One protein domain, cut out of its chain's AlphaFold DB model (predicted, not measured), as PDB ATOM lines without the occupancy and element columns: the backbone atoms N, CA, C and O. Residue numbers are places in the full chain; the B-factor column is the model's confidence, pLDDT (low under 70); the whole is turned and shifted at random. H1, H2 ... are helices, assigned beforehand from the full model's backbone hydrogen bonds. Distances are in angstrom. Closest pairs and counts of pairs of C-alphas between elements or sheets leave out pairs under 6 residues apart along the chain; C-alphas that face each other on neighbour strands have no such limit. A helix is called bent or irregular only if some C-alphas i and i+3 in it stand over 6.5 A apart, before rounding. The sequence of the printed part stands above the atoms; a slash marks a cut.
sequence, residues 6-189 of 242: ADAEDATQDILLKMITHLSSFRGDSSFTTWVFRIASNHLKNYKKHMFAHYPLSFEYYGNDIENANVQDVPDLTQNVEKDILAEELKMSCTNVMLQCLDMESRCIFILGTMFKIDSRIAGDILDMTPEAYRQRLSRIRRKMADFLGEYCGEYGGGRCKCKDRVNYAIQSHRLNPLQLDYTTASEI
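AT A GLANCE: This is residues 6 to 189 of the 242 residues of the protein "Sigma-70 family RNA polymerase sigma factor" of Dorea sp. 5-2 (UniProt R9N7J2). This is an elongated body of helices in which the longest helix, H8, runs along one side and H1 runs along the opposite side, with H2, H6 and H7 filling the space between them in one half; H6 crosses H8 nearly at right angles, and H7 makes a corner with the first residues of H8, 131 to 135. In the other half H5 and H9 cross each other, H4 packs on the last residues of H8, and the loop of residues 69 to 82 makes the far end, while the tail of residues 173 to 189 runs back from H9 toward the half that holds H1. The printed part has 184 residues with nine named helices, H1 to H9 in order along the chain, and no named strand; its class is all helix. It is only just compact, close to loose, with a radius of gyration of the C-alphas of 18.9 A, and it spans 61 by 33 by 30 A.

IN THESE COORDINATES: Find C-alpha 6 at (-12.995, -17.401, 36.551); there H1 begins, and it runs over residues 6 to 25 for 28.9 A, with a kink of 32 degrees near residue 19. H1 is irregular where C-alphas 21 and 24 are 7.6 A apart. Next come H2, residues 32 to 45 and 19.9 A long, the four-residue H3, residues 51 to 54, and H4, residues 59 to 68. Read on to H5, residues 83 to 100, 25.1 A long, then H6, residues 104 to 115, 15.6 A long, and H7, residues 120 to 127. Look for C-alpha 131 at (-45.225, -19.588, 40.257); from there H8 covers residues 131 to 152 and reaches C-alpha 152 at (-25.408, -5.085, 60.228), 31.7 A away. The last helix is H9, residues 163 to 172, irregular where C-alphas 165 and 168 are 7.6 A apart; it ends with C-alpha 172 at (-5.669, -8.387, 56.258).

HOW THE PARTS SIT: Start at Ile 15 of H1: residues 11 to 19 alone touch H2, the closest C-alphas being those of Ile 15 and Ala 40, 5.8 A apart, at a steep tilt of 50 degrees, opposite ways. H2 touches H7 at Arg 38 and Ile 126, the closest C-alphas at 4.4 A, with a steep tilt of 52 degrees, the same way. With residues 41 to 45 alone H2 touches H6, closest at the C-alphas of Lys 45 and Met 104, 6.0 A apart. H3 touches no helix. H4 runs the same way as H8 at a shallow tilt of 7 degrees and touches residues 148 to 152 of H8 alone, closest at the C-alphas of Gly 63 and Tyr 152, 7.0 A apart. Look at Met 98 of H5: its C-alpha is 7.3 A from that of Phe 59, the closest pair of H5 and H4, which are close but not clearly touching. H6 and H7 form a helical hairpin at a steep tilt of 35.0 degrees, only just steep, with the C-alphas of Leu 112 and Ala 123 closest at 7.3 A. H6 touches residues 134 to 142 of H8 alone, about perpendicular at 87 degrees, with the C-alphas of Phe 110 and Leu 138 closest at 6.0 A. H9 touches residues 83 to 91 of H5 alone, about perpendicular at 77 degrees, closest at the C-alphas of Ala 87 and Lys 164, 5.0 A apart. H1 and H8 are apart. In the backbones of H2, H4, H5, H6, H7 and H8 every O i to N i+4 pair is within hydrogen-bond range; in H1 14 of 16 are, in H9 4 of 6, and H3 is too short for such a pair.

THE WHOLE: The C-alphas of Arg 27 and Asp 73, the two farthest apart, are 61.3 A from each other. The printed part has no cut. The link from H4 to H5, residues 69 to 82, is long. No printed residue has a pLDDT under 70, and the mean of the printed part is 89.4.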
ATOM      1  N   ALA A   6     -13.500 -16.186  37.192       88.69
ATOM      2  CA  ALA A   6     -12.995 -17.401  36.551       88.69
ATOM      3  C   ALA A   6     -14.008 -18.558  36.611       88.69
ATOM      4  O   ALA A   6     -14.319 -19.165  35.591       88.69
ATOM      5  N   ASP A   7     -14.625 -18.803  37.777       90.25
ATOM      6  CA  ASP A   7     -15.674 -19.825  37.889       90.25
ATOM      7  C   ASP A   7     -16.887 -19.512  36.998       90.25
ATOM      8  O   ASP A   7     -17.533 -20.420  36.474       90.25
ATOM      9  N   ALA A   8     -17.240 -18.229  36.858       90.50
ATOM     10  CA  ALA A   8     -18.353 -17.799  36.020       90.50
ATOM     11  C   ALA A   8     -18.050 -17.973  34.526       90.50
ATOM     12  O   ALA A   8     -18.939 -18.397  33.785       90.50
ATOM     13  N   GLU A   9     -16.826 -17.682  34.092       89.81
ATOM     14  CA  GLU A   9     -16.355 -17.907  32.722       89.81
ATOM     15  C   GLU A   9     -16.346 -19.401  32.381       89.81
ATOM     16  O   GLU A   9     -16.968 -19.796  31.391       89.81
ATOM     17  N   ASP A  10     -15.761 -20.237  33.243       91.50
ATOM     18  CA  ASP A  10     -15.726 -21.695  33.076       91.50
ATOM     19  C   ASP A  10     -17.138 -22.285  32.987       91.50
ATOM     20  O   ASP A  10     -17.471 -23.024  32.057       91.50
ATOM     21  N   ALA A  11     -18.022 -21.911  33.918       93.00
ATOM     22  CA  ALA A  11     -19.406 -22.372  33.887       93.00
ATOM     23  C   ALA A  11     -20.161 -21.868  32.650       93.00
ATOM     24  O   ALA A  11     -21.036 -22.566  32.140       93.00
ATOM     25  N   THR A  12     -19.842 -20.671  32.151       91.69
ATOM     26  CA  THR A  12     -20.461 -20.133  30.933       91.69
ATOM     27  C   THR A  12     -20.058 -20.958  29.718       91.69
ATOM     28  O   THR A  12     -20.929 -21.322  28.929       91.69
ATOM     29  N   GLN A  13     -18.783 -21.330  29.595       91.69
ATOM     30  CA  GLN A  13     -18.317 -22.222  28.532       91.69
ATOM     31  C   GLN A  13     -19.032 -23.580  28.589       91.69
ATOM     32  O   GLN A  13     -19.602 -24.018  27.587       91.69
ATOM     33  N   ASP A  14     -19.098 -24.200  29.772       92.94
ATOM     34  CA  ASP A  14     -19.800 -25.473  29.977       92.94
ATOM     35  C   ASP A  14     -21.299 -25.373  29.614       92.94
ATOM     36  O   ASP A  14     -21.870 -26.296  29.020       92.94
ATOM     37  N   ILE A  15     -21.960 -24.257  29.948       92.94
ATOM     38  CA  ILE A  15     -23.372 -24.006  29.610       92.94
ATOM     39  C   ILE A  15     -23.557 -23.824  28.106       92.94
ATOM     40  O   ILE A  15     -24.488 -24.404  27.547       92.94
ATOM     41  N   LEU A  16     -22.695 -23.047  27.446       88.88
ATOM     42  CA  LEU A  16     -22.771 -22.813  26.004       88.88
ATOM     43  C   LEU A  16     -22.570 -24.111  25.219       88.88
ATOM     44  O   LEU A  16     -23.327 -24.386  24.288       88.88
ATOM     45  N   LEU A  17     -21.619 -24.952  25.636       90.44
ATOM     46  CA  LEU A  17     -21.434 -26.277  25.052       90.44
ATOM     47  C   LEU A  17     -22.697 -27.127  25.212       90.44
ATOM     48  O   LEU A  17     -23.203 -27.653  24.224       90.44
ATOM     49  N   LYS A  18     -23.266 -27.191  26.423       89.81
ATOM     50  CA  LYS A  18     -24.523 -27.918  26.673       89.81
ATOM     51  C   LYS A  18     -25.679 -27.396  25.836       89.81
ATOM     52  O   LYS A  18     -26.459 -28.190  25.322       89.81
ATOM     53  N   MET A  19     -25.799 -26.081  25.700       88.62
ATOM     54  CA  MET A  19     -26.823 -25.454  24.871       88.62
ATOM     55  C   MET A  19     -26.717 -25.943  23.423       88.62
ATOM     56  O   MET A  19     -27.708 -26.409  22.869       88.62
ATOM     57  N   ILE A  20     -25.517 -25.912  22.836       85.00
ATOM     58  CA  ILE A  20     -25.288 -26.351  21.453       85.00
ATOM     59  C   ILE A  20     -25.542 -27.858  21.308       85.00
ATOM     60  O   ILE A  20     -26.251 -28.276  20.393       85.00
ATOM     61  N   THR A  21     -25.026 -28.691  22.219       83.69
ATOM     62  CA  THR A  21     -25.174 -30.155  22.117       83.69
ATOM     63  C   THR A  21     -26.591 -30.647  22.388       83.69
ATOM     64  O   THR A  21     -26.960 -31.729  21.935       83.69
ATOM     65  N   HIS A  22     -27.392 -29.883  23.131       84.06
ATOM     66  CA  HIS A  22     -28.781 -30.221  23.437       84.06
ATOM     67  C   HIS A  22     -29.796 -29.451  22.590       84.06
ATOM     68  O   HIS A  22     -30.994 -29.643  22.800       84.06
ATOM     69  N   LEU A  23     -29.369 -28.641  21.617       84.06
ATOM     70  CA  LEU A  23     -30.267 -27.805  20.814       84.06
ATOM     71  C   LEU A  23     -31.389 -28.612  20.145       84.06
ATOM     72  O   LEU A  23     -32.543 -28.207  20.173       84.06
ATOM     73  N   SER A  24     -31.092 -29.818  19.652       80.44
ATOM     74  CA  SER A  24     -32.089 -30.712  19.042       80.44
ATOM     75  C   SER A  24     -33.169 -31.224  20.008       80.44
ATOM     76  O   SER A  24     -34.141 -31.834  19.573       80.44
ATOM     77  N   SER A  25     -32.987 -31.047  21.321       81.88
ATOM     78  CA  SER A  25     -33.973 -31.410  22.349       81.88
ATOM     79  C   SER A  25     -34.934 -30.271  22.695       81.88
ATOM     80  O   SER A  25     -35.887 -30.486  23.448       81.88
ATOM     81  N   PHE A  26     -34.698 -29.068  22.164       84.62
ATOM     82  CA  PHE A  26     -35.607 -27.947  22.322       84.62
ATOM     83  C   PHE A  26     -36.891 -28.201  21.522       84.62
ATOM     84  O   PHE A  26     -36.860 -28.378  20.309       84.62
ATOM     85  N   ARG A  27     -38.031 -28.255  22.220       80.50
ATOM     86  CA  ARG A  27     -39.338 -28.593  21.628       80.50
ATOM     87  C   ARG A  27     -40.224 -27.386  21.314       80.50
ATOM     88  O   ARG A  27     -41.313 -27.578  20.791       80.50
ATOM     89  N   GLY A  28     -39.806 -26.170  21.669       82.75
ATOM     90  CA  GLY A  28     -40.645 -24.972  21.531       82.75
ATOM     91  C   GLY A  28     -41.757 -24.835  22.582       82.75
ATOM     92  O   GLY A  28     -42.580 -23.933  22.476       82.75
ATOM     93  N   ASP A  29     -41.774 -25.679  23.623       83.50
ATOM     94  CA  ASP A  29     -42.760 -25.614  24.722       83.50
ATOM     95  C   ASP A  29     -42.640 -24.316  25.566       83.50
ATOM     96  O   ASP A  29     -43.535 -23.968  26.333       83.50
ATOM     97  N   SER A  30     -41.517 -23.602  25.443       85.44
ATOM     98  CA  SER A  30     -41.197 -22.326  26.098       85.44
ATOM     99  C   SER A  30     -40.317 -21.491  25.163       85.44
ATOM    100  O   SER A  30     -39.761 -22.051  24.220       85.44
ATOM    101  N   SER A  31     -40.103 -20.198  25.440       85.69
ATOM    102  CA  SER A  31     -39.122 -19.421  24.663       85.69
ATOM    103  C   SER A  31     -37.721 -20.027  24.770       85.69
ATOM    104  O   SER A  31     -37.354 -20.569  25.819       85.69
ATOM    105  N   PHE A  32     -36.912 -19.891  23.718       83.12
ATOM    106  CA  PHE A  32     -35.530 -20.371  23.732       83.12
ATOM    107  C   PHE A  32     -34.733 -19.824  24.915       83.12
ATOM    108  O   PHE A  32     -34.073 -20.582  25.621       83.12
ATOM    109  N   THR A  33     -34.890 -18.536  25.227       84.00
ATOM    110  CA  THR A  33     -34.277 -17.911  26.407       84.00
ATOM    111  C   THR A  33     -34.634 -18.665  27.690       84.00
ATOM    112  O   THR A  33     -33.749 -19.005  28.469       84.00
ATOM    113  N   THR A  34     -35.908 -19.012  27.895       88.31
ATOM    114  CA  THR A  34     -36.355 -19.777  29.076       88.31
ATOM    115  C   THR A  34     -35.686 -21.151  29.141       88.31
ATOM    116  O   THR A  34     -35.205 -21.562  30.199       88.31
ATOM    117  N   TRP A  35     -35.588 -21.837  28.003       89.56
ATOM    118  CA  TRP A  35     -34.918 -23.132  27.896       89.56
ATOM    119  C   TRP A  35     -33.410 -23.045  28.195       89.56
ATOM    120  O   TRP A  35     -32.897 -23.842  28.985       89.56
ATOM    121  N   VAL A  36     -32.712 -22.036  27.666       90.31
ATOM    122  CA  VAL A  36     -31.290 -21.784  27.966       90.31
ATOM    123  C   VAL A  36     -31.092 -21.490  29.453       90.31
ATOM    124  O   VAL A  36     -30.216 -22.079  30.087       90.31
ATOM    125  N   PHE A  37     -31.938 -20.644  30.051       90.44
ATOM    126  CA  PHE A  37     -31.878 -20.364  31.486       90.44
ATOM    127  C   PHE A  37     -32.140 -21.611  32.338       90.44
ATOM    128  O   PHE A  37     -31.539 -21.737  33.405       90.44
ATOM    129  N   ARG A  38     -32.970 -22.557  31.878       91.75
ATOM    130  CA  ARG A  38     -33.164 -23.859  32.538       91.75
ATOM    131  C   ARG A  38     -31.906 -24.730  32.470       91.75
ATOM    132  O   ARG A  38     -31.557 -25.378  33.455       91.75
ATOM    133  N   ILE A  39     -31.192 -24.745  31.343       92.12
ATOM    134  CA  ILE A  39     -29.894 -25.437  31.238       92.12
ATOM    135  C   ILE A  39     -28.880 -24.793  32.187       92.12
ATOM    136  O   ILE A  39     -28.225 -25.496  32.960       92.12
ATOM    137  N   ALA A  40     -28.791 -23.462  32.166       92.75
ATOM    138  CA  ALA A  40     -27.883 -22.700  33.010       92.75
ATOM    139  C   ALA A  40     -28.169 -22.920  34.501       92.75
ATOM    140  O   ALA A  40     -27.261 -23.258  35.259       92.75
ATOM    141  N   SER A  41     -29.430 -22.798  34.929       92.44
ATOM    142  CA  SER A  41     -29.830 -22.984  36.327       92.44
ATOM    143  C   SER A  41     -29.498 -24.398  36.811       92.44
ATOM    144  O   SER A  41     -28.894 -24.556  37.872       92.44
ATOM    145  N   ASN A  42     -29.791 -25.423  36.008       91.50
ATOM    146  CA  ASN A  42     -29.485 -26.814  36.336       91.50
ATOM    147  C   ASN A  42     -27.983 -27.099  36.367       91.50
ATOM    148  O   ASN A  42     -27.521 -27.853  37.226       91.50
ATOM    149  N   HIS A  43     -27.202 -26.506  35.461       92.56
ATOM    150  CA  HIS A  43     -25.752 -26.646  35.502       92.56
ATOM    151  C   HIS A  43     -25.170 -26.000  36.759       92.56
ATOM    152  O   HIS A  43     -24.433 -26.662  37.484       92.56
ATOM    153  N   LEU A  44     -25.557 -24.756  37.052       91.81
ATOM    154  CA  LEU A  44     -25.060 -23.998  38.199       91.81
ATOM    155  C   LEU A  44     -25.470 -24.628  39.534       91.81
ATOM    156  O   LEU A  44     -24.663 -24.649  40.458       91.81
ATOM    157  N   LYS A  45     -26.675 -25.214  39.633       87.94
ATOM    158  CA  LYS A  45     -27.105 -25.992  40.813       87.94
ATOM    159  C   LYS A  45     -26.158 -27.155  41.130       87.94
ATOM    160  O   LYS A  45     -25.982 -27.500  42.294       87.94
ATOM    161  N   ASN A  46     -25.548 -27.740  40.101       87.06
ATOM    162  CA  ASN A  46     -24.652 -28.891  40.212       87.06
ATOM    163  C   ASN A  46     -23.165 -28.524  40.088       87.06
ATOM    164  O   ASN A  46     -22.312 -29.410  40.164       87.06
ATOM    165  N   TYR A  47     -22.839 -27.247  39.889       88.12
ATOM    166  CA  TYR A  47     -21.464 -26.793  39.740       88.12
ATOM    167  C   TYR A  47     -20.788 -26.789  41.111       88.12
ATOM    168  O   TYR A  47     -21.128 -25.988  41.976       88.12
ATOM    169  N   LYS A  48     -19.851 -27.716  41.323       84.50
ATOM    170  CA  LYS A  48     -19.161 -27.900  42.612       84.50
ATOM    171  C   LYS A  48     -17.693 -27.484  42.602       84.50
ATOM    172  O   LYS A  48     -17.049 -27.633  43.624       84.50
ATOM    173  N   LYS A  49     -17.165 -26.989  41.476       83.44
ATOM    174  CA  LYS A  49     -15.743 -26.617  41.353       83.44
ATOM    175  C   LYS A  49     -15.394 -25.331  42.118       83.44
ATOM    176  O   LYS A  49     -14.242 -25.138  42.483       83.44
ATOM    177  N   HIS A  50     -16.382 -24.470  42.371       83.88
ATOM    178  CA  HIS A  50     -16.158 -23.178  43.013       83.88
ATOM    179  C   HIS A  50     -15.917 -23.303  44.527       83.88
ATOM    180  O   HIS A  50     -16.498 -24.155  45.204       83.88
ATOM    181  N   MET A  51     -15.125 -22.383  45.084       84.62
ATOM    182  CA  MET A  51     -14.733 -22.368  46.503       84.62
ATOM    183  C   MET A  51     -15.932 -22.491  47.463       84.62
ATOM    184  O   MET A  51     -15.900 -23.288  48.401       84.62
ATOM    185  N   PHE A  52     -17.017 -21.752  47.212       83.81
ATOM    186  CA  PHE A  52     -18.192 -21.720  48.097       83.81
ATOM    187  C   PHE A  52     -19.035 -23.007  48.084       83.81
ATOM    188  O   PHE A  52     -19.906 -23.160  48.938       83.81
ATOM    189  N   ALA A  53     -18.804 -23.937  47.148       81.56
ATOM    190  CA  ALA A  53     -19.387 -25.279  47.224       81.56
ATOM    191  C   ALA A  53     -18.669 -26.146  48.267       81.56
ATOM    192  O   ALA A  53     -19.297 -26.997  48.897       81.56
ATOM    193  N   HIS A  54     -17.365 -25.928  48.446       83.94
ATOM    194  CA  HIS A  54     -16.533 -26.650  49.406       83.94
ATOM    195  C   HIS A  54     -16.544 -26.000  50.793       83.94
ATOM    196  O   HIS A  54     -16.506 -26.701  51.802       83.94
ATOM    197  N   TYR A  55     -16.655 -24.671  50.837       85.81
ATOM    198  CA  TYR A  55     -16.669 -23.867  52.056       85.81
ATOM    199  C   TYR A  55     -17.907 -22.957  52.057       85.81
ATOM    200  O   TYR A  55     -17.814 -21.776  51.710       85.81
ATOM    201  N   PRO A  56     -19.098 -23.503  52.372       85.19
ATOM    202  CA  PRO A  56     -20.335 -22.738  52.325       85.19
ATOM    203  C   PRO A  56     -20.344 -21.658  53.406       85.19
ATOM    204  O   PRO A  56     -20.086 -21.923  54.579       85.19
ATOM    205  N   LEU A  57     -20.691 -20.436  53.007       89.50
ATOM    206  CA  LEU A  57     -20.901 -19.332  53.935       89.50
ATOM    207  C   LEU A  57     -22.340 -19.321  54.453       89.50
ATOM    208  O   LEU A  57     -23.267 -19.790  53.793       89.50
ATOM    209  N   SER A  58     -22.537 -18.727  55.626       93.56
ATOM    210  CA  SER A  58     -23.856 -18.481  56.204       93.56
ATOM    211  C   SER A  58     -23.971 -17.032  56.669       93.56
ATOM    212  O   SER A  58     -22.967 -16.358  56.899       93.56
ATOM    213  N   PHE A  59     -25.204 -16.543  56.802       92.75
ATOM    214  CA  PHE A  59     -25.451 -15.208  57.353       92.75
ATOM    215  C   PHE A  59     -25.007 -15.098  58.814       92.75
ATOM    216  O   PHE A  59     -24.530 -14.049  59.212       92.75
ATOM    217  N   GLU A  60     -25.112 -16.177  59.591       93.19
ATOM    218  CA  GLU A  60     -24.658 -16.210  60.987       93.19
ATOM    219  C   GLU A  60     -23.136 -16.072  61.083       93.19
ATOM    220  O   GLU A  60     -22.639 -15.207  61.798       93.19
ATOM    221  N   TYR A  61     -22.399 -16.864  60.296       91.25
ATOM    222  CA  TYR A  61     -20.944 -16.755  60.213       91.25
ATOM    223  C   TYR A  61     -20.529 -15.350  59.784       91.25
ATOM    224  O   TYR A  61     -19.656 -14.736  60.393       91.25
ATOM    225  N   TYR A  62     -21.181 -14.827  58.742       90.88
ATOM    226  CA  TYR A  62     -20.815 -13.529  58.214       90.88
ATOM    227  C   TYR A  62     -21.154 -12.400  59.191       90.88
ATOM    228  O   TYR A  62     -20.322 -11.527  59.393       90.88
ATOM    229  N   GLY A  63     -22.309 -12.447  59.861       91.88
ATOM    230  CA  GLY A  63     -22.671 -11.510  60.930       91.88
ATOM    231  C   GLY A  63     -21.665 -11.529  62.081       91.88
ATOM    232  O   GLY A  63     -21.209 -10.471  62.507       91.88
ATOM    233  N   ASN A  64     -21.223 -12.717  62.505       90.81
ATOM    234  CA  ASN A  64     -20.203 -12.857  63.543       90.81
ATOM    235  C   ASN A  64     -18.865 -12.199  63.153       90.81
ATOM    236  O   ASN A  64     -18.261 -11.528  63.991       90.81
ATOM    237  N   ASP A  65     -18.438 -12.314  61.889       89.69
ATOM    238  CA  ASP A  65     -17.274 -11.577  61.371       89.69
ATOM    239  C   ASP A  65     -17.473 -10.055  61.462       89.69
ATOM    240  O   ASP A  65     -16.549  -9.335  61.829       89.69
ATOM    241  N   ILE A  66     -18.676  -9.542  61.180       89.44
ATOM    242  CA  ILE A  66     -18.962  -8.103  61.304       89.44
ATOM    243  C   ILE A  66     -18.839  -7.632  62.755       89.44
ATOM    244  O   ILE A  66     -18.284  -6.564  63.006       89.44
ATOM    245  N   GLU A  67     -19.371  -8.400  63.702       89.38
ATOM    246  CA  GLU A  67     -19.413  -8.005  65.110       89.38
ATOM    247  C   GLU A  67     -18.061  -8.097  65.814       89.38
ATOM    248  O   GLU A  67     -17.783  -7.280  66.692       89.38
ATOM    249  N   ASN A  68     -17.241  -9.079  65.432       86.88
ATOM    250  CA  ASN A  68     -15.980  -9.394  66.103       86.88
ATOM    251  C   ASN A  68     -14.743  -8.923  65.325       86.88
ATOM    252  O   ASN A  68     -13.619  -9.164  65.767       86.88
ATOM    253  N   ALA A  69     -14.919  -8.244  64.187       83.19
ATOM    254  CA  ALA A  69     -13.809  -7.663  63.441       83.19
ATOM    255  C   ALA A  69     -13.046  -6.647  64.306       83.19
ATOM    256  O   ALA A  69     -13.583  -5.600  64.681       83.19
ATOM    257  N   ASN A  70     -11.765  -6.915  64.575       79.94
ATOM    258  CA  ASN A  70     -10.889  -5.909  65.169       79.94
ATOM    259  C   ASN A  70     -10.431  -4.936  64.078       79.94
ATOM    260  O   ASN A  70      -9.472  -5.193  63.359       79.94
ATOM    261  N   VAL A  71     -11.158  -3.830  63.943       79.75
ATOM    262  CA  VAL A  71     -10.897  -2.799  62.930       79.75
ATOM    263  C   VAL A  71      -9.912  -1.731  63.428       79.75
ATOM    264  O   VAL A  71      -9.290  -1.053  62.616       79.75
ATOM    265  N   GLN A  72      -9.754  -1.565  64.747       76.06
ATOM    266  CA  GLN A  72      -8.978  -0.454  65.316       76.06
ATOM    267  C   GLN A  72      -7.468  -0.716  65.359       76.06
ATOM    268  O   GLN A  72      -6.697   0.228  65.217       76.06
ATOM    269  N   ASP A  73      -7.046  -1.978  65.470       79.69
ATOM    270  CA  ASP A  73      -5.627  -2.347  65.600       79.69
ATOM    271  C   ASP A  73      -4.984  -2.817  64.280       79.69
ATOM    272  O   ASP A  73      -3.973  -3.524  64.289       79.69
ATOM    273  N   VAL A  74      -5.559  -2.456  63.125       85.06
ATOM    274  CA  VAL A  74      -5.026  -2.861  61.812       85.06
ATOM    275  C   VAL A  74      -4.179  -1.735  61.212       85.06
ATOM    276  O   VAL A  74      -4.680  -0.614  61.074       85.06
ATOM    277  N   PRO A  75      -2.913  -1.995  60.822       89.31
ATOM    278  CA  PRO A  75      -2.082  -0.992  60.158       89.31
ATOM    279  C   PRO A  75      -2.687  -0.559  58.817       89.31
ATOM    280  O   PRO A  75      -3.577  -1.211  58.268       89.31
ATOM    281  N   ASP A  76      -2.188   0.547  58.265       90.62
ATOM    282  CA  ASP A  76      -2.551   0.942  56.906       90.62
ATOM    283  C   ASP A  76      -1.979  -0.062  55.895       90.62
ATOM    284  O   ASP A  76      -0.763  -0.184  55.738       90.62
ATOM    285  N   LEU A  77      -2.873  -0.798  55.235       91.19
ATOM    286  CA  LEU A  77      -2.557  -1.812  54.231       91.19
ATOM    287  C   LEU A  77      -3.034  -1.395  52.832       91.19
ATOM    288  O   LEU A  77      -3.020  -2.213  51.919       91.19
ATOM    289  N   THR A  78      -3.446  -0.138  52.643       89.50
ATOM    290  CA  THR A  78      -4.048   0.357  51.389       89.50
ATOM    291  C   THR A  78      -3.085   0.403  50.203       89.50
ATOM    292  O   THR A  78      -3.530   0.512  49.064       89.50
ATOM    293  N   GLN A  79      -1.772   0.327  50.450       89.56
ATOM    294  CA  GLN A  79      -0.727   0.311  49.416       89.56
ATOM    295  C   GLN A  79      -0.825   1.485  48.416       89.56
ATOM    296  O   GLN A  79      -0.542   1.329  47.232       89.56
ATOM    297  N   ASN A  80      -1.173   2.680  48.911       89.31
ATOM    298  CA  ASN A  80      -1.353   3.928  48.147       89.31
ATOM    299  C   ASN A  80      -2.571   3.969  47.208       89.31
ATOM    300  O   ASN A  80      -2.693   4.908  46.422       89.31
ATOM    301  N   VAL A  81      -3.483   3.001  47.290       89.81
ATOM    302  CA  VAL A  81      -4.775   3.084  46.601       89.81
ATOM    303  C   VAL A  81      -5.732   3.945  47.422       89.81
ATOM    304  O   VAL A  81      -5.775   3.856  48.651       89.81
ATOM    305  N   GLU A  82      -6.511   4.790  46.749       91.25
ATOM    306  CA  GLU A  82      -7.484   5.651  47.418       91.25
ATOM    307  C   GLU A  82      -8.506   4.827  48.214       91.25
ATOM    308  O   GLU A  82      -9.134   3.899  47.699       91.25
ATOM    309  N   LYS A  83      -8.717   5.198  49.484       89.25
ATOM    310  CA  LYS A  83      -9.637   4.481  50.384       89.25
ATOM    311  C   LYS A  83     -11.070   4.428  49.866       89.25
ATOM    312  O   LYS A  83     -11.768   3.465  50.161       89.25
ATOM    313  N   ASP A  84     -11.504   5.429  49.106       89.88
ATOM    314  CA  ASP A  84     -12.854   5.465  48.541       89.88
ATOM    315  C   ASP A  84     -13.037   4.417  47.434       89.88
ATOM    316  O   ASP A  84     -14.061   3.736  47.411       89.88
ATOM    317  N   ILE A  85     -12.010   4.199  46.606       90.44
ATOM    318  CA  ILE A  85     -11.978   3.118  45.610       90.44
ATOM    319  C   ILE A  85     -12.038   1.758  46.320       90.44
ATOM    320  O   ILE A  85     -12.870   0.914  45.997       90.44
ATOM    321  N   LEU A  86     -11.202   1.565  47.345       92.19
ATOM    322  CA  LEU A  86     -11.174   0.323  48.125       92.19
ATOM    323  C   LEU A  86     -12.483   0.059  48.882       92.19
ATOM    324  O   LEU A  86     -12.882  -1.091  49.059       92.19
ATOM    325  N   ALA A  87     -13.161   1.109  49.343       91.44
ATOM    326  CA  ALA A  87     -14.446   0.984  50.015       91.44
ATOM    327  C   ALA A  87     -15.558   0.545  49.049       91.44
ATOM    328  O   ALA A  87     -16.395  -0.272  49.441       91.44
ATOM    329  N   GLU A  88     -15.558   1.042  47.809       89.81
ATOM    330  CA  GLU A  88     -16.510   0.597  46.784       89.81
ATOM    331  C   GLU A  88     -16.222  -0.847  46.348       89.81
ATOM    332  O   GLU A  88     -17.134  -1.675  46.317       89.81
ATOM    333  N   GLU A  89     -14.948  -1.202  46.151       92.19
ATOM    334  CA  GLU A  89     -14.524  -2.585  45.901       92.19
ATOM    335  C   GLU A  89     -15.012  -3.527  47.016       92.19
ATOM    336  O   GLU A  89     -15.626  -4.569  46.765       92.19
ATOM    337  N   LEU A  90     -14.812  -3.129  48.279       91.44
ATOM    338  CA  LEU A  90     -15.268  -3.893  49.435       91.44
ATOM    339  C   LEU A  90     -16.793  -4.018  49.466       91.44
ATOM    340  O   LEU A  90     -17.307  -5.081  49.811       91.44
ATOM    341  N   LYS A  91     -17.536  -2.971  49.109       90.38
ATOM    342  CA  LYS A  91     -19.004  -2.994  49.062       90.38
ATOM    343  C   LYS A  91     -19.522  -3.986  48.017       90.38
ATOM    344  O   LYS A  91     -20.449  -4.755  48.308       90.38
ATOM    345  N   MET A  92     -18.892  -4.040  46.845       89.06
ATOM    346  CA  MET A  92     -19.209  -5.025  45.806       89.06
ATOM    347  C   MET A  92     -18.851  -6.447  46.253       89.06
ATOM    348  O   MET A  92     -19.697  -7.346  46.182       89.06
ATOM    349  N   SER A  93     -17.665  -6.633  46.842       90.38
ATOM    350  CA  SER A  93     -17.242  -7.902  47.453       90.38
ATOM    351  C   SER A  93     -18.213  -8.364  48.550       90.38
ATOM    352  O   SER A  93     -18.614  -9.529  48.590       90.38
ATOM    353  N   CYS A  94     -18.693  -7.450  49.401       89.69
ATOM    354  CA  CYS A  94     -19.704  -7.744  50.418       89.69
ATOM    355  C   CYS A  94     -21.018  -8.215  49.819       89.69
ATOM    356  O   CYS A  94     -21.572  -9.214  50.276       89.69
ATOM    357  N   THR A  95     -21.480  -7.547  48.766       88.75
ATOM    358  CA  THR A  95     -22.700  -7.935  48.058       88.75
ATOM    359  C   THR A  95     -22.577  -9.331  47.457       88.75
ATOM    360  O   THR A  95     -23.475 -10.158  47.631       88.75
ATOM    361  N   ASN A  96     -21.442  -9.639  46.825       90.12
ATOM    362  CA  ASN A  96     -21.182 -10.972  46.294       90.12
ATOM    363  C   ASN A  96     -21.144 -12.034  47.406       90.12
ATOM    364  O   ASN A  96     -21.832 -13.045  47.299       90.12
ATOM    365  N   VAL A  97     -20.424 -11.788  48.505       90.19
ATOM    366  CA  VAL A  97     -20.350 -12.707  49.656       90.19
ATOM    367  C   VAL A  97     -21.726 -12.970  50.274       90.19
ATOM    368  O   VAL A  97     -22.063 -14.122  50.531       90.19
ATOM    369  N   MET A  98     -22.567 -11.944  50.439       91.56
ATOM    370  CA  MET A  98     -23.931 -12.126  50.954       91.56
ATOM    371  C   MET A  98     -24.783 -13.018  50.044       91.56
ATOM    372  O   MET A  98     -25.576 -13.824  50.532       91.56
ATOM    373  N   LEU A  99     -24.604 -12.934  48.719       92.44
ATOM    374  CA  LEU A  99     -25.237 -13.884  47.800       92.44
ATOM    375  C   LEU A  99     -24.727 -15.311  48.032       92.44
ATOM    376  O   LEU A  99     -25.511 -16.253  47.914       92.44
ATOM    377  N   GLN A 100     -23.450 -15.488  48.386       93.06
ATOM    378  CA  GLN A 100     -22.884 -16.804  48.702       93.06
ATOM    379  C   GLN A 100     -23.427 -17.398  50.011       93.06
ATOM    380  O   GLN A 100     -23.487 -18.619  50.122       93.06
ATOM    381  N   CYS A 101     -23.910 -16.573  50.947       93.69
ATOM    382  CA  CYS A 101     -24.591 -17.022  52.171       93.69
ATOM    383  C   CYS A 101     -25.980 -17.648  51.925       93.69
ATOM    384  O   CYS A 101     -26.564 -18.254  52.829       93.69
ATOM    385  N   LEU A 102     -26.555 -17.462  50.732       93.56
ATOM    386  CA  LEU A 102     -27.756 -18.174  50.298       93.56
ATOM    387  C   LEU A 102     -27.374 -19.547  49.749       93.56
ATOM    388  O   LEU A 102     -26.378 -19.674  49.034       93.56
ATOM    389  N   ASP A 103     -28.208 -20.558  50.008       91.69
ATOM    390  CA  ASP A 103     -28.104 -21.828  49.292       91.69
ATOM    391  C   ASP A 103     -28.292 -21.608  47.782       91.69
ATOM    392  O   ASP A 103     -28.862 -20.605  47.342       91.69
ATOM    393  N   MET A 104     -27.796 -22.545  46.976       89.88
ATOM    394  CA  MET A 104     -27.713 -22.372  45.527       89.88
ATOM    395  C   MET A 104     -29.075 -22.109  44.867       89.88
ATOM    396  O   MET A 104     -29.178 -21.293  43.947       89.88
ATOM    397  N   GLU A 105     -30.139 -22.758  45.347       91.94
ATOM    398  CA  GLU A 105     -31.483 -22.551  44.814       91.94
ATOM    399  C   GLU A 105     -32.037 -21.183  45.221       91.94
ATOM    400  O   GLU A 105     -32.500 -20.432  44.359       91.94
ATOM    401  N   SER A 106     -31.921 -20.810  46.498       94.88
ATOM    402  CA  SER A 106     -32.316 -19.482  46.977       94.88
ATOM    403  C   SER A 106     -31.546 -18.357  46.285       94.88
ATOM    404  O   SER A 106     -32.127 -17.326  45.941       94.88
ATOM    405  N   ARG A 107     -30.250 -18.549  46.028       94.69
ATOM    406  CA  ARG A 107     -29.408 -17.601  45.289       94.69
ATOM    407  C   ARG A 107     -29.901 -17.425  43.857       94.69
ATOM    408  O   ARG A 107     -30.030 -16.294  43.393       94.69
ATOM    409  N   CYS A 108     -30.230 -18.527  43.181       93.56
ATOM    410  CA  CYS A 108     -30.782 -18.494  41.831       93.56
ATOM    411  C   CYS A 108     -32.126 -17.749  41.796       93.56
ATOM    412  O   CYS A 108     -32.294 -16.823  41.005       93.56
ATOM    413  N   ILE A 109     -33.039 -18.072  42.723       95.12
ATOM    414  CA  ILE A 109     -34.329 -17.382  42.887       95.12
ATOM    415  C   ILE A 109     -34.123 -15.879  43.107       95.12
ATOM    416  O   ILE A 109     -34.795 -15.063  42.477       95.12
ATOM    417  N   PHE A 110     -33.194 -15.499  43.986       94.81
ATOM    418  CA  PHE A 110     -32.937 -14.099  44.308       94.81
ATOM    419  C   PHE A 110     -32.400 -13.315  43.110       94.81
ATOM    420  O   PHE A 110     -32.885 -12.215  42.848       94.81
ATOM    421  N   ILE A 111     -31.437 -13.872  42.374       92.00
ATOM    422  CA  ILE A 111     -30.846 -13.223  41.196       92.00
ATOM    423  C   ILE A 111     -31.901 -13.060  40.100       92.00
ATOM    424  O   ILE A 111     -32.108 -11.953  39.603       92.00
ATOM    425  N   LEU A 112     -32.631 -14.129  39.778       91.25
ATOM    426  CA  LEU A 112     -33.690 -14.093  38.773       91.25
ATOM    427  C   LEU A 112     -34.787 -13.080  39.136       91.25
ATOM    428  O   LEU A 112     -35.184 -12.260  38.310       91.25
ATOM    429  N   GLY A 113     -35.239 -13.074  40.391       89.06
ATOM    430  CA  GLY A 113     -36.344 -12.220  40.816       89.06
ATOM    431  C   GLY A 113     -35.972 -10.772  41.111       89.06
ATOM    432  O   GLY A 113     -36.781  -9.875  40.885       89.06
ATOM    433  N   THR A 114     -34.789 -10.514  41.663       87.69
ATOM    434  CA  THR A 114     -34.384  -9.174  42.127       87.69
ATOM    435  C   THR A 114     -33.511  -8.451  41.111       87.69
ATOM    436  O   THR A 114     -33.722  -7.261  40.900       87.69
ATOM    437  N   MET A 115     -32.584  -9.155  40.455       85.31
ATOM    438  CA  MET A 115     -31.674  -8.545  39.480       85.31
ATOM    439  C   MET A 115     -32.290  -8.554  38.081       85.31
ATOM    440  O   MET A 115     -32.423  -7.501  37.466       85.31
ATOM    441  N   PHE A 116     -32.749  -9.719  37.611       81.94
ATOM    442  CA  PHE A 116     -33.345  -9.850  36.276       81.94
ATOM    443  C   PHE A 116     -34.843  -9.531  36.222       81.94
ATOM    444  O   PHE A 116     -35.394  -9.382  35.135       81.94
ATOM    445  N   LYS A 117     -35.504  -9.399  37.382       85.38
ATOM    446  CA  LYS A 117     -36.932  -9.052  37.513       85.38
ATOM    447  C   LYS A 117     -37.853  -9.929  36.650       85.38
ATOM    448  O   LYS A 117     -38.855  -9.446  36.127       85.38
ATOM    449  N   ILE A 118     -37.519 -11.214  36.507       86.88
ATOM    450  CA  ILE A 118     -38.297 -12.123  35.659       86.88
ATOM    451  C   ILE A 118     -39.692 -12.384  36.239       86.88
ATOM    452  O   ILE A 118     -39.882 -12.414  37.462       86.88
ATOM    453  N   ASP A 119     -40.666 -12.616  35.355       90.31
ATOM    454  CA  ASP A 119     -42.025 -12.980  35.756       90.31
ATOM    455  C   ASP A 119     -42.060 -14.338  36.472       90.31
ATOM    456  O   ASP A 119     -41.299 -15.256  36.168       90.31
ATOM    457  N   SER A 120     -43.004 -14.482  37.403       90.06
ATOM    458  CA  SER A 120     -43.179 -15.697  38.201       90.06
ATOM    459  C   SER A 120     -43.500 -16.949  37.381       90.06
ATOM    460  O   SER A 120     -43.150 -18.039  37.823       90.06
ATOM    461  N   ARG A 121     -44.132 -16.814  36.204       91.50
ATOM    462  CA  ARG A 121     -44.394 -17.953  35.307       91.50
ATOM    463  C   ARG A 121     -43.098 -18.457  34.680       91.50
ATOM    464  O   ARG A 121     -42.736 -19.605  34.892       91.50
ATOM    465  N   ILE A 122     -42.346 -17.549  34.054       90.88
ATOM    466  CA  ILE A 122     -41.035 -17.839  33.450       90.88
ATOM    467  C   ILE A 122     -40.069 -18.398  34.502       90.88
ATOM    468  O   ILE A 122     -39.360 -19.369  34.257       90.88
ATOM    469  N   ALA A 123     -40.059 -17.824  35.708       92.56
ATOM    470  CA  ALA A 123     -39.239 -18.326  36.805       92.56
ATOM    471  C   ALA A 123     -39.608 -19.755  37.220       92.56
ATOM    472  O   ALA A 123     -38.718 -20.546  37.532       92.56
ATOM    473  N   GLY A 124     -40.905 -20.075  37.223       92.69
ATOM    474  CA  GLY A 124     -41.400 -21.421  37.480       92.69
ATOM    475  C   GLY A 124     -40.888 -22.425  36.449       92.69
ATOM    476  O   GLY A 124     -40.373 -23.472  36.832       92.69
ATOM    477  N   ASP A 125     -40.917 -22.051  35.168       91.38
ATOM    478  CA  ASP A 125     -40.418 -22.883  34.067       91.38
ATOM    479  C   ASP A 125     -38.892 -23.093  34.128       91.38
ATOM    480  O   ASP A 125     -38.399 -24.200  33.891       91.38
ATOM    481  N   ILE A 126     -38.132 -22.047  34.484       93.38
ATOM    482  CA  ILE A 126     -36.663 -22.094  34.622       93.38
ATOM    483  C   ILE A 126     -36.232 -22.961  35.810       93.38
ATOM    484  O   ILE A 126     -35.211 -23.653  35.737       93.38
ATOM    485  N   LEU A 127     -36.950 -22.864  36.931       92.94
ATOM    486  CA  LEU A 127     -36.549 -23.456  38.210       92.94
ATOM    487  C   LEU A 127     -37.288 -24.748  38.562       92.94
ATOM    488  O   LEU A 127     -36.972 -25.329  39.600       92.94
ATOM    489  N   ASP A 128     -38.219 -25.183  37.712       91.44
ATOM    490  CA  ASP A 128     -39.049 -26.379  37.889       91.44
ATOM    491  C   ASP A 128     -39.891 -26.318  39.181       91.44
ATOM    492  O   ASP A 128     -39.866 -27.207  40.031       91.44
ATOM    493  N   MET A 129     -40.618 -25.211  39.367       94.50
ATOM    494  CA  MET A 129     -41.500 -24.994  40.522       94.50
ATOM    495  C   MET A 129     -42.751 -24.197  40.154       94.50
ATOM    496  O   MET A 129     -42.795 -23.521  39.132       94.50
ATOM    497  N   THR A 130     -43.774 -24.220  41.011       96.94
ATOM    498  CA  THR A 130     -44.977 -23.416  40.757       96.94
ATOM    499  C   THR A 130     -44.690 -21.913  40.904       96.94
ATOM    500  O   THR A 130     -43.896 -21.520  41.773       96.94
ATOM    501  N   PRO A 131     -45.361 -21.041  40.126       96.19
ATOM    502  CA  PRO A 131     -45.225 -19.588  40.257       96.19
ATOM    503  C   PRO A 131     -45.502 -19.084  41.683       96.19
ATOM    504  O   PRO A 131     -44.839 -18.170  42.177       96.19
ATOM    505  N   GLU A 132     -46.453 -19.706  42.381       96.56
ATOM    506  CA  GLU A 132     -46.805 -19.409  43.772       96.56
ATOM    507  C   GLU A 132     -45.654 -19.754  44.720       96.56
ATOM    508  O   GLU A 132     -45.279 -18.928  45.561       96.56
ATOM    509  N   ALA A 133     -45.059 -20.945  44.569       96.88
ATOM    510  CA  ALA A 133     -43.913 -21.366  45.367       96.88
ATOM    511  C   ALA A 133     -42.716 -20.434  45.144       96.88
ATOM    512  O   ALA A 133     -42.081 -20.013  46.117       96.88
ATOM    513  N   TYR A 134     -42.457 -20.046  43.891       96.50
ATOM    514  CA  TYR A 134     -41.422 -19.075  43.544       96.50
ATOM    515  C   TYR A 134     -41.642 -17.728  44.245       96.50
ATOM    516  O   TYR A 134     -40.746 -17.256  44.947       96.50
ATOM    517  N   ARG A 135     -42.842 -17.131  44.144       94.50
ATOM    518  CA  ARG A 135     -43.158 -15.839  44.789       94.50
ATOM    519  C   ARG A 135     -42.953 -15.892  46.301       94.50
ATOM    520  O   ARG A 135     -42.347 -14.986  46.878       94.50
ATOM    521  N   GLN A 136     -43.422 -16.959  46.950       97.50
ATOM    522  CA  GLN A 136     -43.251 -17.125  48.393       97.50
ATOM    523  C   GLN A 136     -41.778 -17.284  48.789       97.50
ATOM    524  O   GLN A 136     -41.339 -16.684  49.772       97.50
ATOM    525  N   ARG A 137     -41.005 -18.090  48.049       97.12
ATOM    526  CA  ARG A 137     -39.566 -18.266  48.297       97.12
ATOM    527  C   ARG A 137     -38.812 -16.956  48.086       97.12
ATOM    528  O   ARG A 137     -38.102 -16.540  48.994       97.12
ATOM    529  N   LEU A 138     -39.039 -16.260  46.971       96.25
ATOM    530  CA  LEU A 138     -38.420 -14.965  46.679       96.25
ATOM    531  C   LEU A 138     -38.699 -13.935  47.780       96.25
ATOM    532  O   LEU A 138     -37.777 -13.263  48.232       96.25
ATOM    533  N   SER A 139     -39.948 -13.846  48.249       96.38
ATOM    534  CA  SER A 139     -40.323 -12.962  49.359       96.38
ATOM    535  C   SER A 139     -39.546 -13.289  50.640       96.38
ATOM    536  O   SER A 139     -38.937 -12.403  51.242       96.38
ATOM    537  N   ARG A 140     -39.480 -14.574  51.020       96.62
ATOM    538  CA  ARG A 140     -38.712 -15.028  52.192       96.62
ATOM    539  C   ARG A 140     -37.221 -14.713  52.071       96.62
ATOM    540  O   ARG A 140     -36.627 -14.251  53.040       96.62
ATOM    541  N   ILE A 141     -36.632 -14.933  50.897       96.94
ATOM    542  CA  ILE A 141     -35.208 -14.685  50.648       96.94
ATOM    543  C   ILE A 141     -34.898 -13.185  50.700       96.94
ATOM    544  O   ILE A 141     -33.929 -12.786  51.342       96.94
ATOM    545  N   ARG A 142     -35.743 -12.344  50.087       94.56
ATOM    546  CA  ARG A 142     -35.612 -10.881  50.157       94.56
ATOM    547  C   ARG A 142     -35.682 -10.376  51.587       94.56
ATOM    548  O   ARG A 142     -34.847  -9.564  51.962       94.56
ATOM    549  N   ARG A 143     -36.633 -10.882  52.376       95.69
ATOM    550  CA  ARG A 143     -36.735 -10.536  53.794       95.69
ATOM    551  C   ARG A 143     -35.470 -10.936  54.551       95.69
ATOM    552  O   ARG A 143     -34.880 -10.082  55.181       95.69
ATOM    553  N   LYS A 144     -34.980 -12.170  54.380       94.75
ATOM    554  CA  LYS A 144     -33.730 -12.628  55.016       94.75
ATOM    555  C   LYS A 144     -32.535 -11.717  54.699       94.75
ATOM    556  O   LYS A 144     -31.766 -11.388  55.593       94.75
ATOM    557  N   MET A 145     -32.390 -11.309  53.436       93.31
ATOM    558  CA  MET A 145     -31.336 -10.379  53.018       93.31
ATOM    559  C   MET A 145     -31.532  -8.983  53.628       93.31
ATOM    560  O   MET A 145     -30.575  -8.385  54.108       93.31
ATOM    561  N   ALA A 146     -32.766  -8.471  53.618       91.38
ATOM    562  CA  ALA A 146     -33.101  -7.158  54.160       91.38
ATOM    563  C   ALA A 146     -32.913  -7.086  55.680       91.38
ATOM    564  O   ALA A 146     -32.398  -6.083  56.161       91.38
ATOM    565  N   ASP A 147     -33.280  -8.141  56.411       93.75
ATOM    566  CA  ASP A 147     -33.097  -8.240  57.860       93.75
ATOM    567  C   ASP A 147     -31.600  -8.164  58.201       93.75
ATOM    568  O   ASP A 147     -31.187  -7.311  58.982       93.75
ATOM    569  N   PHE A 148     -30.766  -8.963  57.518       93.38
ATOM    570  CA  PHE A 148     -29.310  -8.936  57.706       93.38
ATOM    571  C   PHE A 148     -28.699  -7.567  57.373       93.38
ATOM    572  O   PHE A 148     -27.894  -7.027  58.131       93.38
ATOM    573  N   LEU A 149     -29.084  -6.976  56.239       90.81
ATOM    574  CA  LEU A 149     -28.606  -5.648  55.856       90.81
ATOM    575  C   LEU A 149     -29.052  -4.572  56.851       90.81
ATOM    576  O   LEU A 149     -28.260  -3.695  57.180       90.81
ATOM    577  N   GLY A 150     -30.293  -4.633  57.331       91.56
ATOM    578  CA  GLY A 150     -30.834  -3.685  58.299       91.56
ATOM    579  C   GLY A 150     -30.128  -3.750  59.652       91.56
ATOM    580  O   GLY A 150     -29.896  -2.709  60.265       91.56
ATOM    581  N   GLU A 151     -29.760  -4.955  60.088       93.56
ATOM    582  CA  GLU A 151     -29.070  -5.201  61.355       93.56
ATOM    583  C   GLU A 151     -27.590  -4.795  61.303       93.56
ATOM    584  O   GLU A 151     -27.102  -4.095  62.192       93.56
ATOM    585  N   TYR A 152     -26.870  -5.192  60.248       92.31
ATOM    586  CA  TYR A 152     -25.408  -5.085  60.228       92.31
ATOM    587  C   TYR A 152     -24.855  -3.978  59.327       92.31
ATOM    588  O   TYR A 152     -23.818  -3.403  59.663       92.31
ATOM    589  N   CYS A 153     -25.500  -3.646  58.203       91.06
ATOM    590  CA  CYS A 153     -24.948  -2.739  57.190       91.06
ATOM    591  C   CYS A 153     -25.332  -1.272  57.439       91.06
ATOM    592  O   CYS A 153     -26.509  -0.924  57.414       91.06
ATOM    593  N   GLY A 154     -24.337  -0.396  57.606       89.44
ATOM    594  CA  GLY A 154     -24.544   1.043  57.809       89.44
ATOM    595  C   GLY A 154     -24.880   1.836  56.540       89.44
ATOM    596  O   GLY A 154     -25.371   2.953  56.638       89.44
ATOM    597  N   GLU A 155     -24.633   1.278  55.349       85.12
ATOM    598  CA  GLU A 155     -25.007   1.904  54.064       85.12
ATOM    599  C   GLU A 155     -26.490   1.680  53.718       85.12
ATOM    600  O   GLU A 155     -27.090   2.460  52.984       85.12
ATOM    601  N   TYR A 156     -27.082   0.590  54.218       81.81
ATOM    602  CA  TYR A 156     -28.483   0.234  53.966       81.81
ATOM    603  C   TYR A 156     -29.391   0.570  55.154       81.81
ATOM    604  O   TYR A 156     -30.512   1.038  54.965       81.81
ATOM    605  N   GLY A 157     -28.921   0.310  56.374       80.19
ATOM    606  CA  GLY A 157     -29.666   0.503  57.612       80.19
ATOM    607  C   GLY A 157     -28.836   1.193  58.691       80.19
ATOM    608  O   GLY A 157     -27.853   1.871  58.415       80.19
ATOM    609  N   GLY A 158     -29.238   1.016  59.950       81.56
ATOM    610  CA  GLY A 158     -28.551   1.589  61.116       81.56
ATOM    611  C   GLY A 158     -27.391   0.739  61.645       81.56
ATOM    612  O   GLY A 158     -26.972   0.932  62.785       81.56
ATOM    613  N   GLY A 159     -26.922  -0.235  60.862       85.56
ATOM    614  CA  GLY A 159     -25.917  -1.198  61.291       85.56
ATOM    615  C   GLY A 159     -24.524  -0.595  61.488       85.56
ATOM    616  O   GLY A 159     -24.199   0.486  60.996       85.56
ATOM    617  N   ARG A 160     -23.667  -1.311  62.227       86.12
ATOM    618  CA  ARG A 160     -22.316  -0.835  62.591       86.12
ATOM    619  C   ARG A 160     -21.279  -0.977  61.471       86.12
ATOM    620  O   ARG A 160     -20.239  -0.328  61.531       86.12
ATOM    621  N   CYS A 161     -21.524  -1.817  60.464       90.31
ATOM    622  CA  CYS A 161     -20.578  -2.037  59.373       90.31
ATOM    623  C   CYS A 161     -20.504  -0.814  58.454       90.31
ATOM    624  O   CYS A 161     -21.486  -0.480  57.792       90.31
ATOM    625  N   LYS A 162     -19.316  -0.217  58.338       91.12
ATOM    626  CA  LYS A 162     -19.006   0.842  57.371       91.12
ATOM    627  C   LYS A 162     -17.832   0.415  56.504       91.12
ATOM    628  O   LYS A 162     -16.772   0.074  57.029       91.12
ATOM    629  N   CYS A 163     -18.013   0.422  55.185       91.00
ATOM    630  CA  CYS A 163     -17.016  -0.109  54.249       91.00
ATOM    631  C   CYS A 163     -15.669   0.613  54.391       91.00
ATOM    632  O   CYS A 163     -14.646  -0.053  54.512       91.00
ATOM    633  N   LYS A 164     -15.680   1.953  54.484       90.69
ATOM    634  CA  LYS A 164     -14.467   2.776  54.648       90.69
ATOM    635  C   LYS A 164     -13.641   2.392  55.875       90.69
ATOM    636  O   LYS A 164     -12.418   2.331  55.791       90.69
ATOM    637  N   ASP A 165     -14.308   2.086  56.984       90.81
ATOM    638  CA  ASP A 165     -13.635   1.741  58.236       90.81
ATOM    639  C   ASP A 165     -13.025   0.335  58.156       90.81
ATOM    640  O   ASP A 165     -11.971   0.075  58.722       90.81
ATOM    641  N   ARG A 166     -13.639  -0.576  57.390       91.44
ATOM    642  CA  ARG A 166     -13.249  -1.993  57.320       91.44
ATOM    643  C   ARG A 166     -12.219  -2.332  56.243       91.44
ATOM    644  O   ARG A 166     -11.834  -3.496  56.157       91.44
ATOM    645  N   VAL A 167     -11.754  -1.365  55.449       93.06
ATOM    646  CA  VAL A 167     -10.824  -1.604  54.325       93.06
ATOM    647  C   VAL A 167      -9.576  -2.371  54.766       93.06
ATOM    648  O   VAL A 167      -9.286  -3.430  54.217       93.06
ATOM    649  N   ASN A 168      -8.864  -1.893  55.791       92.38
ATOM    650  CA  ASN A 168      -7.619  -2.534  56.230       92.38
ATOM    651  C   ASN A 168      -7.857  -3.950  56.776       92.38
ATOM    652  O   ASN A 168      -7.118  -4.870  56.434       92.38
ATOM    653  N   TYR A 169      -8.925  -4.150  57.555       91.94
ATOM    654  CA  TYR A 169      -9.325  -5.478  58.033       91.94
ATOM    655  C   TYR A 169      -9.666  -6.426  56.869       91.94
ATOM    656  O   TYR A 169      -9.279  -7.594  56.878       91.94
ATOM    657  N   ALA A 170     -10.354  -5.934  55.835       91.50
ATOM    658  CA  ALA A 170     -10.671  -6.718  54.642       91.50
ATOM    659  C   ALA A 170      -9.415  -7.119  53.849       91.50
ATOM    660  O   ALA A 170      -9.361  -8.224  53.313       91.50
ATOM    661  N   ILE A 171      -8.394  -6.259  53.809       92.50
ATOM    662  CA  ILE A 171      -7.102  -6.577  53.185       92.50
ATOM    663  C   ILE A 171      -6.353  -7.627  54.013       92.50
ATOM    664  O   ILE A 171      -5.870  -8.620  53.472       92.50
ATOM    665  N   GLN A 172      -6.313  -7.450  55.335       91.62
ATOM    666  CA  GLN A 172      -5.669  -8.387  56.258       91.62
ATOM    667  C   GLN A 172      -6.309  -9.783  56.221       91.62
ATOM    668  O   GLN A 172      -5.605 -10.785  56.259       91.62
ATOM    669  N   SER A 173      -7.638  -9.850  56.127       88.44
ATOM    670  CA  SER A 173      -8.399 -11.103  56.008       88.44
ATOM    671  C   SER A 173      -8.396 -11.691  54.590       88.44
ATOM    672  O   SER A 173      -9.112 -12.655  54.332       88.44
ATOM    673  N   HIS A 174      -7.599 -11.131  53.670       88.75
ATOM    674  CA  HIS A 174      -7.484 -11.555  52.268       88.75
ATOM    675  C   HIS A 174      -8.799 -11.520  51.480       88.75
ATOM    676  O   HIS A 174      -8.958 -12.202  50.470       88.75
ATOM    677  N   ARG A 175      -9.748 -10.698  51.925       87.19
ATOM    678  CA  ARG A 175     -11.018 -10.474  51.238       87.19
ATOM    679  C   ARG A 175     -10.914  -9.424  50.134       87.19
ATOM    680  O   ARG A 175     -11.744  -9.401  49.227       87.19
ATOM    681  N   LEU A 176      -9.932  -8.539  50.249       91.00
ATOM    682  CA  LEU A 176      -9.639  -7.494  49.283       91.00
ATOM    683  C   LEU A 176      -8.140  -7.493  48.988       91.00
ATOM    684  O   LEU A 176      -7.327  -7.589  49.906       91.00
ATOM    685  N   ASN A 177      -7.773  -7.347  47.717       91.31
ATOM    686  CA  ASN A 177      -6.392  -7.144  47.299       91.31
ATOM    687  C   ASN A 177      -6.245  -5.735  46.697       91.31
ATOM    688  O   ASN A 177      -6.772  -5.491  45.617       91.31
ATOM    689  N   PRO A 178      -5.524  -4.799  47.340       89.94
ATOM    690  CA  PRO A 178      -5.352  -3.443  46.815       89.94
ATOM    691  C   PRO A 178      -4.693  -3.394  45.433       89.94
ATOM    692  O   PRO A 178      -4.942  -2.468  44.670       89.94
ATOM    693  N   LEU A 179      -3.873  -4.393  45.089       89.44
ATOM    694  CA  LEU A 179      -3.185  -4.467  43.794       89.44
ATOM    695  C   LEU A 179      -4.016  -5.159  42.711       89.44
ATOM    696  O   LEU A 179      -3.615  -5.157  41.549       89.44
ATOM    697  N   GLN A 180      -5.144  -5.766  43.079       89.19
ATOM    698  CA  GLN A 180      -6.024  -6.482  42.166       89.19
ATOM    699  C   GLN A 180      -7.482  -6.235  42.567       89.19
ATOM    700  O   GLN A 180      -8.051  -6.954  43.386       89.19
ATOM    701  N   LEU A 181      -8.060  -5.182  41.993       87.31
ATOM    702  CA  LEU A 181      -9.443  -4.771  42.226       87.31
ATOM    703  C   LEU A 181     -10.336  -5.415  41.167       87.31
ATOM    704  O   LEU A 181     -10.375  -4.947  40.030       87.31
ATOM    705  N   ASP A 182     -11.030  -6.490  41.519       84.56
ATOM    706  CA  ASP A 182     -11.792  -7.302  40.572       84.56
ATOM    707  C   ASP A 182     -13.051  -6.576  40.062       84.56
ATOM    708  O   ASP A 182     -13.415  -6.722  38.896       84.56
ATOM    709  N   TYR A 183     -13.728  -5.785  40.903       84.88
ATOM    710  CA  TYR A 183     -14.993  -5.138  40.531       84.88
ATOM    711  C   TYR A 183     -14.794  -3.755  39.921       84.88
ATOM    712  O   TYR A 183     -15.394  -3.443  38.896       84.88
ATOM    713  N   THR A 184     -13.953  -2.922  40.528       84.62
ATOM    714  CA  THR A 184     -13.802  -1.515  40.123       84.62
ATOM    715  C   THR A 184     -13.027  -1.366  38.810       84.62
ATOM    716  O   THR A 184     -13.174  -0.363  38.116       84.62
ATOM    717  N   THR A 185     -12.214  -2.362  38.441       83.81
ATOM    718  CA  THR A 185     -11.521  -2.390  37.139       83.81
ATOM    719  C   THR A 185     -12.305  -3.126  36.053       83.81
ATOM    720  O   THR A 185     -11.930  -3.056  34.879       83.81
ATOM    721  N   ALA A 186     -13.397  -3.813  36.409       79.31
ATOM    722  CA  ALA A 186     -14.225  -4.507  35.438       79.31
ATOM    723  C   ALA A 186     -14.854  -3.497  34.470       79.31
ATOM    724  O   ALA A 186     -15.446  -2.496  34.870       79.31
ATOM    725  N   SER A 187     -14.732  -3.767  33.172       76.88
ATOM    726  CA  SER A 187     -15.346  -2.923  32.149       76.88
ATOM    727  C   SER A 187     -16.863  -3.090  32.167       76.88
ATOM    728  O   SER A 187     -17.375  -4.207  32.075       76.88
ATOM    729  N   GLU A 188     -17.592  -1.979  32.245       76.31
ATOM    730  CA  GLU A 188     -19.045  -1.998  32.101       76.31
ATOM    731  C   GLU A 188     -19.436  -2.372  30.667       76.31
ATOM    732  O   GLU A 188     -18.949  -1.796  29.693       76.31
ATOM    733  N   ILE A 189     -20.346  -3.337  30.531       76.25
ATOM    734  CA  ILE A 189     -20.899  -3.716  29.231       76.25
ATOM    735  C   ILE A 189     -22.036  -2.742  28.891       76.25
ATOM    736  O   ILE A 189     -22.985  -2.625  29.675       76.25
TER     737      ILE A 189